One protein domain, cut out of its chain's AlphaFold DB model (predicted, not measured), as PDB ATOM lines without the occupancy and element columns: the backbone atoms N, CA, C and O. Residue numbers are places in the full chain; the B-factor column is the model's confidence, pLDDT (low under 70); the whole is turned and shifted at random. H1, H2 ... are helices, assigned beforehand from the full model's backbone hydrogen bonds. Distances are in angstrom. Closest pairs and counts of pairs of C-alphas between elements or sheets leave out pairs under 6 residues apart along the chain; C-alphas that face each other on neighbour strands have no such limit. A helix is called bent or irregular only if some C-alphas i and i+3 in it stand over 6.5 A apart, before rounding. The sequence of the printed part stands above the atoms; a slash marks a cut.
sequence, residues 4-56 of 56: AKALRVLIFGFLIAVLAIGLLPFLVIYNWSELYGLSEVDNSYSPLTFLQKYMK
ATOM      1  N   ALA A   4      64.736  23.610 -25.933       89.94
ATOM      2  CA  ALA A   4      64.317  24.294 -27.155       89.94
ATOM      3  C   ALA A   4      63.280  23.506 -27.980       89.94
ATOM      4  O   ALA A   4      62.403  24.102 -28.603       89.94
ATOM      5  N   LYS A   5      63.349  22.166 -27.991       91.12
ATOM      6  CA  LYS A   5      62.349  21.327 -28.675       91.12
ATOM      7  C   LYS A   5      61.030  21.309 -27.901       91.12
ATOM      8  O   LYS A   5      59.980  21.431 -28.520       91.12
ATOM      9  N   ALA A   6      61.089  21.217 -26.572       93.50
ATOM     10  CA  ALA A   6      59.900  21.249 -25.722       93.50
ATOM     11  C   ALA A   6      59.141  22.582 -25.855       93.50
ATOM     12  O   ALA A   6      57.926  22.577 -26.032       93.50
ATOM     13  N   LEU A   7      59.860  23.710 -25.878       95.56
ATOM     14  CA  LEU A   7      59.260  25.035 -26.041       95.56
ATOM     15  C   LEU A   7      58.544  25.196 -27.393       95.56
ATOM     16  O   LEU A   7      57.444  25.734 -27.444       95.56
ATOM     17  N   ARG A   8      59.126  24.685 -28.487       94.19
ATOM     18  CA  ARG A   8      58.491  24.733 -29.817       94.19
ATOM     19  C   ARG A   8      57.191  23.934 -29.871       94.19
ATOM     20  O   ARG A   8      56.210  24.419 -30.421       94.19
ATOM     21  N   VAL A   9      57.183  22.734 -29.291       96.06
ATOM     22  CA  VAL A   9      55.978  21.893 -29.226       96.06
ATOM     23  C   VAL A   9      54.901  22.562 -28.374       96.06
ATOM     24  O   VAL A   9      53.741  22.581 -28.772       96.06
ATOM     25  N   LEU A  10      55.287  23.165 -27.248       95.88
ATOM     26  CA  LEU A  10      54.367  23.879 -26.370       95.88
ATOM     27  C   LEU A  10      53.725  25.085 -27.069       95.88
ATOM     28  O   LEU A  10      52.510  25.236 -27.012       95.88
ATOM     29  N   ILE A  11      54.511  25.897 -27.782       96.69
ATOM     30  CA  ILE A  11      53.988  27.032 -28.560       96.69
ATOM     31  C   ILE A  11      53.026  26.544 -29.649       96.69
ATOM     32  O   ILE A  11      51.950  27.110 -29.817       96.69
ATOM     33  N   PHE A  12      53.382  25.478 -30.367       96.56
ATOM     34  CA  PHE A  12      52.535  24.945 -31.431       96.56
ATOM     35  C   PHE A  12      51.208  24.393 -30.890       96.56
ATOM     36  O   PHE A  12      50.143  24.716 -31.413       96.56
ATOM     37  N   GLY A  13      51.256  23.627 -29.797       96.25
ATOM     38  CA  GLY A  13      50.057  23.138 -29.115       96.25
ATOM     39  C   GLY A  13      49.197  24.274 -28.562       96.25
ATOM     40  O   GLY A  13      47.975  24.231 -28.678       96.25
ATOM     41  N   PHE A  14      49.826  25.325 -28.033       96.69
ATOM     42  CA  PHE A  14      49.121  26.505 -27.543       96.69
ATOM     43  C   PHE A  14      48.393  27.250 -28.666       96.69
ATOM     44  O   PHE A  14      47.227  27.593 -28.506       96.69
ATOM     45  N   LEU A  15      49.030  27.442 -29.825       97.19
ATOM     46  CA  LEU A  15      48.380  28.052 -30.989       97.19
ATOM     47  C   LEU A  15      47.159  27.247 -31.440       97.19
ATOM     48  O   LEU A  15      46.101  27.824 -31.679       97.19
ATOM     49  N   ILE A  16      47.275  25.917 -31.497       95.81
ATOM     50  CA  ILE A  16      46.145  25.041 -31.831       95.81
ATOM     51  C   ILE A  16      45.029  25.175 -30.791       95.81
ATOM     52  O   ILE A  16      43.867  25.293 -31.167       95.81
ATOM     53  N   ALA A  17      45.363  25.194 -29.498       96.12
ATOM     54  CA  ALA A  17      44.378  25.335 -28.430       96.12
ATOM     55  C   ALA A  17      43.639  26.678 -28.505       96.12
ATOM     56  O   ALA A  17      42.417  26.706 -28.389       96.12
ATOM     57  N   VAL A  18      44.356  27.777 -28.758       96.62
ATOM     58  CA  VAL A  18      43.756  29.106 -28.944       96.62
ATOM     59  C   VAL A  18      42.824  29.118 -30.150       96.62
ATOM     60  O   VAL A  18      41.709  29.620 -30.039       96.62
ATOM     61  N   LEU A  19      43.239  28.536 -31.279       94.31
ATOM     62  CA  LEU A  19      42.388  28.434 -32.464       94.31
ATOM     63  C   LEU A  19      41.137  27.596 -32.181       94.31
ATOM     64  O   LEU A  19      40.034  28.044 -32.473       94.31
ATOM     65  N   ALA A  20      41.290  26.422 -31.568       93.38
ATOM     66  CA  ALA A  20      40.176  25.532 -31.255       93.38
ATOM     67  C   ALA A  20      39.173  26.181 -30.288       93.38
ATOM     68  O   ALA A  20      37.978  26.195 -30.570       93.38
ATOM     69  N   ILE A  21      39.654  26.765 -29.185       95.50
ATOM     70  CA  ILE A  21      38.804  27.451 -28.199       95.50
ATOM     71  C   ILE A  21      38.159  28.692 -28.820       95.50
ATOM     72  O   ILE A  21      36.968  28.924 -28.628       95.50
ATOM     73  N   GLY A  22      38.916  29.464 -29.601       93.62
ATOM     74  CA  GLY A  22      38.410  30.638 -30.308       93.62
ATOM     75  C   GLY A  22      37.325  30.304 -31.335       93.62
ATOM     76  O   GLY A  22      36.434  31.117 -31.549       93.62
ATOM     77  N   LEU A  23      37.354  29.102 -31.922       94.31
ATOM     78  CA  LEU A  23      36.346  28.611 -32.867       94.31
ATOM     79  C   LEU A  23      35.052  28.109 -32.202       94.31
ATOM     80  O   LEU A  23      34.011  28.095 -32.858       94.31
ATOM     81  N   LEU A  24      35.076  27.739 -30.916       93.88
ATOM     82  CA  LEU A  24      33.893  27.242 -30.195       93.88
ATOM     83  C   LEU A  24      32.666  28.173 -30.255       93.88
ATOM     84  O   LEU A  24      31.589  27.671 -30.578       93.88
ATOM     85  N   PRO A  25      32.755  29.493 -29.990       91.44
ATOM     86  CA  PRO A  25      31.582  30.365 -30.084       91.44
ATOM     87  C   PRO A  25      30.983  30.395 -31.497       91.44
ATOM     88  O   PRO A  25      29.762  30.430 -31.640       91.44
ATOM     89  N   PHE A  26      31.810  30.314 -32.542       91.00
ATOM     90  CA  PHE A  26      31.339  30.274 -33.930       91.00
ATOM     91  C   PHE A  26      30.613  28.968 -34.247       91.00
ATOM     92  O   PHE A  26      29.583  28.998 -34.910       91.00
ATOM     93  N   LEU A  27      31.105  27.839 -33.728       90.62
ATOM     94  CA  LEU A  27      30.431  26.541 -33.828       90.62
ATOM     95  C   LEU A  27      29.053  26.562 -33.163       90.62
ATOM     96  O   LEU A  27      28.093  26.055 -33.736       90.62
ATOM     97  N   VAL A  28      28.940  27.169 -31.978       93.31
ATOM     98  CA  VAL A  28      27.655  27.300 -31.275       93.31
ATOM     99  C   VAL A  28      26.672  28.138 -32.092       93.31
ATOM    100  O   VAL A  28      25.539  27.712 -32.300       93.31
ATOM    101  N   ILE A  29      27.112  29.295 -32.596       90.38
ATOM    102  CA  ILE A  29      26.275  30.176 -33.420       90.38
ATOM    103  C   ILE A  29      25.866  29.480 -34.721       90.38
ATOM    104  O   ILE A  29      24.700  29.550 -35.099       90.38
ATOM    105  N   TYR A  30      26.794  28.787 -35.383       87.00
ATOM    106  CA  TYR A  30      26.512  28.028 -36.599       87.00
ATOM    107  C   TYR A  30      25.457  26.946 -36.345       87.00
ATOM    108  O   TYR A  30      24.433  26.920 -37.023       87.00
ATOM    109  N   ASN A  31      25.642  26.131 -35.306       88.88
ATOM    110  CA  ASN A  31      24.693  25.082 -34.945       88.88
ATOM    111  C   ASN A  31      23.307  25.649 -34.588       88.88
ATOM    112  O   ASN A  31      22.284  25.084 -34.960       88.88
ATOM    113  N   TRP A  32      23.247  26.793 -33.901       91.00
ATOM    114  CA  TRP A  32      21.978  27.483 -33.657       91.00
ATOM    115  C   TRP A  32      21.360  28.022 -34.947       91.00
ATOM    116  O   TRP A  32      20.157  27.884 -35.138       91.00
ATOM    117  N   SER A  33      22.154  28.601 -35.849       86.19
ATOM    118  CA  SER A  33      21.653  29.084 -37.140       86.19
ATOM    119  C   SER A  33      21.064  27.956 -37.991       86.19
ATOM    120  O   SER A  33      20.062  28.164 -38.669       86.19
ATOM    121  N   GLU A  34      21.634  26.755 -37.907       83.62
ATOM    122  CA  GLU A  34      21.100  25.554 -38.545       83.62
ATOM    123  C   GLU A  34      19.801  25.100 -37.863       83.62
ATOM    124  O   GLU A  34      18.775  24.973 -38.525       83.62
ATOM    125  N   LEU A  35      19.806  24.973 -36.530       88.25
ATOM    126  CA  LEU A  35      18.646  24.545 -35.738       88.25
ATOM    127  C   LEU A  35      17.419  25.457 -35.911       88.25
ATOM    128  O   LEU A  35      16.289  24.976 -35.921       88.25
ATOM    129  N   TYR A  36      17.636  26.767 -36.033       86.88
ATOM    130  CA  TYR A  36      16.572  27.759 -36.216       86.88
ATOM    131  C   TYR A  36      16.246  28.042 -37.692       86.88
ATOM    132  O   TYR A  36      15.474  28.959 -37.969       86.88
ATOM    133  N   GLY A  37      16.830  27.302 -38.642       80.12
ATOM    134  CA  GLY A  37      16.576  27.491 -40.077       80.12
ATOM    135  C   GLY A  37      17.087  28.825 -40.641       80.12
ATOM    136  O   GLY A  37      16.754  29.198 -41.759       80.12
ATOM    137  N   LEU A  38      17.928  29.551 -39.897       74.50
ATOM    138  CA  LEU A  38      18.564  30.799 -40.344       74.50
ATOM    139  C   LEU A  38      19.666  30.548 -41.387       74.50
ATOM    140  O   LEU A  38      20.102  31.475 -42.064       74.50
ATOM    141  N   SER A  39      20.122  29.299 -41.506       64.94
ATOM    142  CA  SER A  39      21.097  28.851 -42.508       64.94
ATOM    143  C   SER A  39      20.514  28.678 -43.918       64.94
ATOM    144  O   SER A  39      21.280  28.578 -44.872       64.94
ATOM    145  N   GLU A  40      19.184  28.716 -44.083       62.25
ATOM    146  CA  GLU A  40      18.525  28.658 -45.401       62.25
ATOM    147  C   GLU A  40      18.693  29.948 -46.224       62.25
ATOM    148  O   GLU A  40      18.187  30.054 -47.345       62.25
ATOM    149  N   VAL A  41      19.439  30.928 -45.705       57.06
ATOM    150  CA  VAL A  41      19.849  32.121 -46.445       57.06
ATOM    151  C   VAL A  41      20.913  31.730 -47.475       57.06
ATOM    152  O   VAL A  41      22.113  31.907 -47.292       57.06
ATOM    153  N   ASP A  42      20.405  31.213 -48.590       56.78
ATOM    154  CA  ASP A  42      21.003  31.250 -49.916       56.78
ATOM    155  C   ASP A  42      22.292  30.410 -50.074       56.78
ATOM    156  O   ASP A  42      23.422  30.863 -49.882       56.78
ATOM    157  N   ASN A  43      22.127  29.158 -50.534       55.47
ATOM    158  CA  ASN A  43      23.210  28.235 -50.936       55.47
ATOM    159  C   ASN A  43      24.204  28.838 -51.965       55.47
ATOM    160  O   ASN A  43      25.280  28.282 -52.220       55.47
ATOM    161  N   SER A  44      23.876  30.003 -52.526       57.53
ATOM    162  CA  SER A  44      24.759  30.900 -53.275       57.53
ATOM    163  C   SER A  44      26.037  31.303 -52.524       57.53
ATOM    164  O   SER A  44      27.054  31.558 -53.172       57.53
ATOM    165  N   TYR A  45      26.016  31.343 -51.184       56.72
ATOM    166  CA  TYR A  45      27.148  31.778 -50.350       56.72
ATOM    167  C   TYR A  45      27.961  30.638 -49.731       56.72
ATOM    168  O   TYR A  45      28.857  30.904 -48.924       56.72
ATOM    169  N   SER A  46      27.703  29.373 -50.086       67.19
ATOM    170  CA  SER A  46      28.552  28.295 -49.575       67.19
ATOM    171  C   SER A  46      30.007  28.510 -50.038       67.19
ATOM    172  O   SER A  46      30.243  28.888 -51.194       67.19
ATOM    173  N   PRO A  47      31.010  28.238 -49.182       67.50
ATOM    174  CA  PRO A  47      32.415  28.342 -49.571       67.50
ATOM    175  C   PRO A  47      32.743  27.541 -50.840       67.50
ATOM    176  O   PRO A  47      33.580  27.951 -51.640       67.50
ATOM    177  N   LEU A  48      32.040  26.427 -51.066       71.75
ATOM    178  CA  LEU A  48      32.208  25.578 -52.243       71.75
ATOM    179  C   LEU A  48      31.714  26.267 -53.528       71.75
ATOM    180  O   LEU A  48      32.406  26.245 -54.546       71.75
ATOM    181  N   THR A  49      30.546  26.912 -53.475       70.94
ATOM    182  CA  THR A  49      29.948  27.649 -54.602       70.94
ATOM    183  C   THR A  49      30.761  28.896 -54.942       70.94
ATOM    184  O   THR A  49      30.970  29.194 -56.119       70.94
ATOM    185  N   PHE A  50      31.297  29.582 -53.928       71.81
ATOM    186  CA  PHE A  50      32.244  30.680 -54.119       71.81
ATOM    187  C   PHE A  50      33.499  30.213 -54.868       71.81
ATOM    188  O   PHE A  50      33.839  30.783 -55.901       71.81
ATOM    189  N   LEU A  51      34.152  29.140 -54.415       77.12
ATOM    190  CA  LEU A  51      35.363  28.620 -55.064       77.12
ATOM    191  C   LEU A  51      35.105  28.170 -56.509       77.12
ATOM    192  O   LEU A  51      35.902  28.463 -57.397       77.12
ATOM    193  N   GLN A  52      33.971  27.519 -56.773       77.56
ATOM    194  CA  GLN A  52      33.584  27.109 -58.127       77.56
ATOM    195  C   GLN A  52      33.392  28.291 -59.089       77.56
ATOM    196  O   GLN A  52      33.677  28.149 -60.278       77.56
ATOM    197  N   LYS A  53      32.952  29.458 -58.600       74.94
ATOM    198  CA  LYS A  53      32.800  30.676 -59.412       74.94
ATOM    199  C   LYS A  53      34.138  31.246 -59.897       74.94
ATOM    200  O   LYS A  53      34.177  31.805 -60.983       74.94
ATOM    201  N   TYR A  54      35.211  31.108 -59.118       74.69
ATOM    202  CA  TYR A  54      36.545  31.627 -59.468       74.69
ATOM    203  C   TYR A  54      37.394  30.655 -60.300       74.69
ATOM    204  O   TYR A  54      38.450  31.042 -60.789       74.69
ATOM    205  N   MET A  55      36.960  29.399 -60.442       78.31
ATOM    206  CA  MET A  55      37.651  28.378 -61.241       78.31
ATOM    207  C   MET A  55      37.107  28.243 -62.677       78.31
ATOM    208  O   MET A  55      37.549  27.352 -63.403       78.31
ATOM    209  N   LYS A  56      36.152  29.088 -63.084       55.97
ATOM    210  CA  LYS A  56      35.676  29.236 -64.469       55.97
ATOM    211  C   LYS A  56      36.254  30.500 -65.087       55.97
ATOM    212  O   LYS A  56      36.531  30.452 -66.303       55.97
TER     213      LYS A  56
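AT A GLANCE: This is residues 4 to 56 of the 56 residues of an uncharacterized protein of Paenibacillus sp. BC26 (UniProt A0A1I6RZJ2). One long, gently bent helix, H1, makes the longest axis, and past its end a long link turns aside to a short helix, H2, that packs on nothing. The shape is open and flat, spanning 49 by 34 by 8 A. The printed part has 53 residues with two named helices, H1 then H2, and no named strand: all helix, extended, with a radius of gyration of the C-alphas of 17.5 A.

HOW THE PARTS SIT: Begin at residues 4 to 35, H1, by its hydrogen bonds assigned as one helix but bent: C-alphas 22 and 25 are 6.8 A apart. Its arms, H1a, residues 4 to 22, and H1b, residues 25 to 35, stand at a shallow tilt of 34 degrees, only just short of steep. H2, residues 47 to 54, is apart from both arms. Every O i to N i+4 pair is within hydrogen-bond range in H1a and H1b, and 3 of 4 in H2.

IN THESE COORDINATES: Find C-alpha 4 at (64.317, 24.294, -27.155); H1a runs 26.9 A from there, H1b 15.3 A to C-alpha 35 at (18.646, 24.545, -35.738). H2, 11.2 A, ends at C-alpha 54, (36.545, 31.627, -59.468).

THE WHOLE: The farthest C-alphas, of Ala 4 and Gly 37, are 49.6 A apart. The printed part has no cut; 11 residues form the long link. Residues 39 to 47 and 56 are under pLDDT 70.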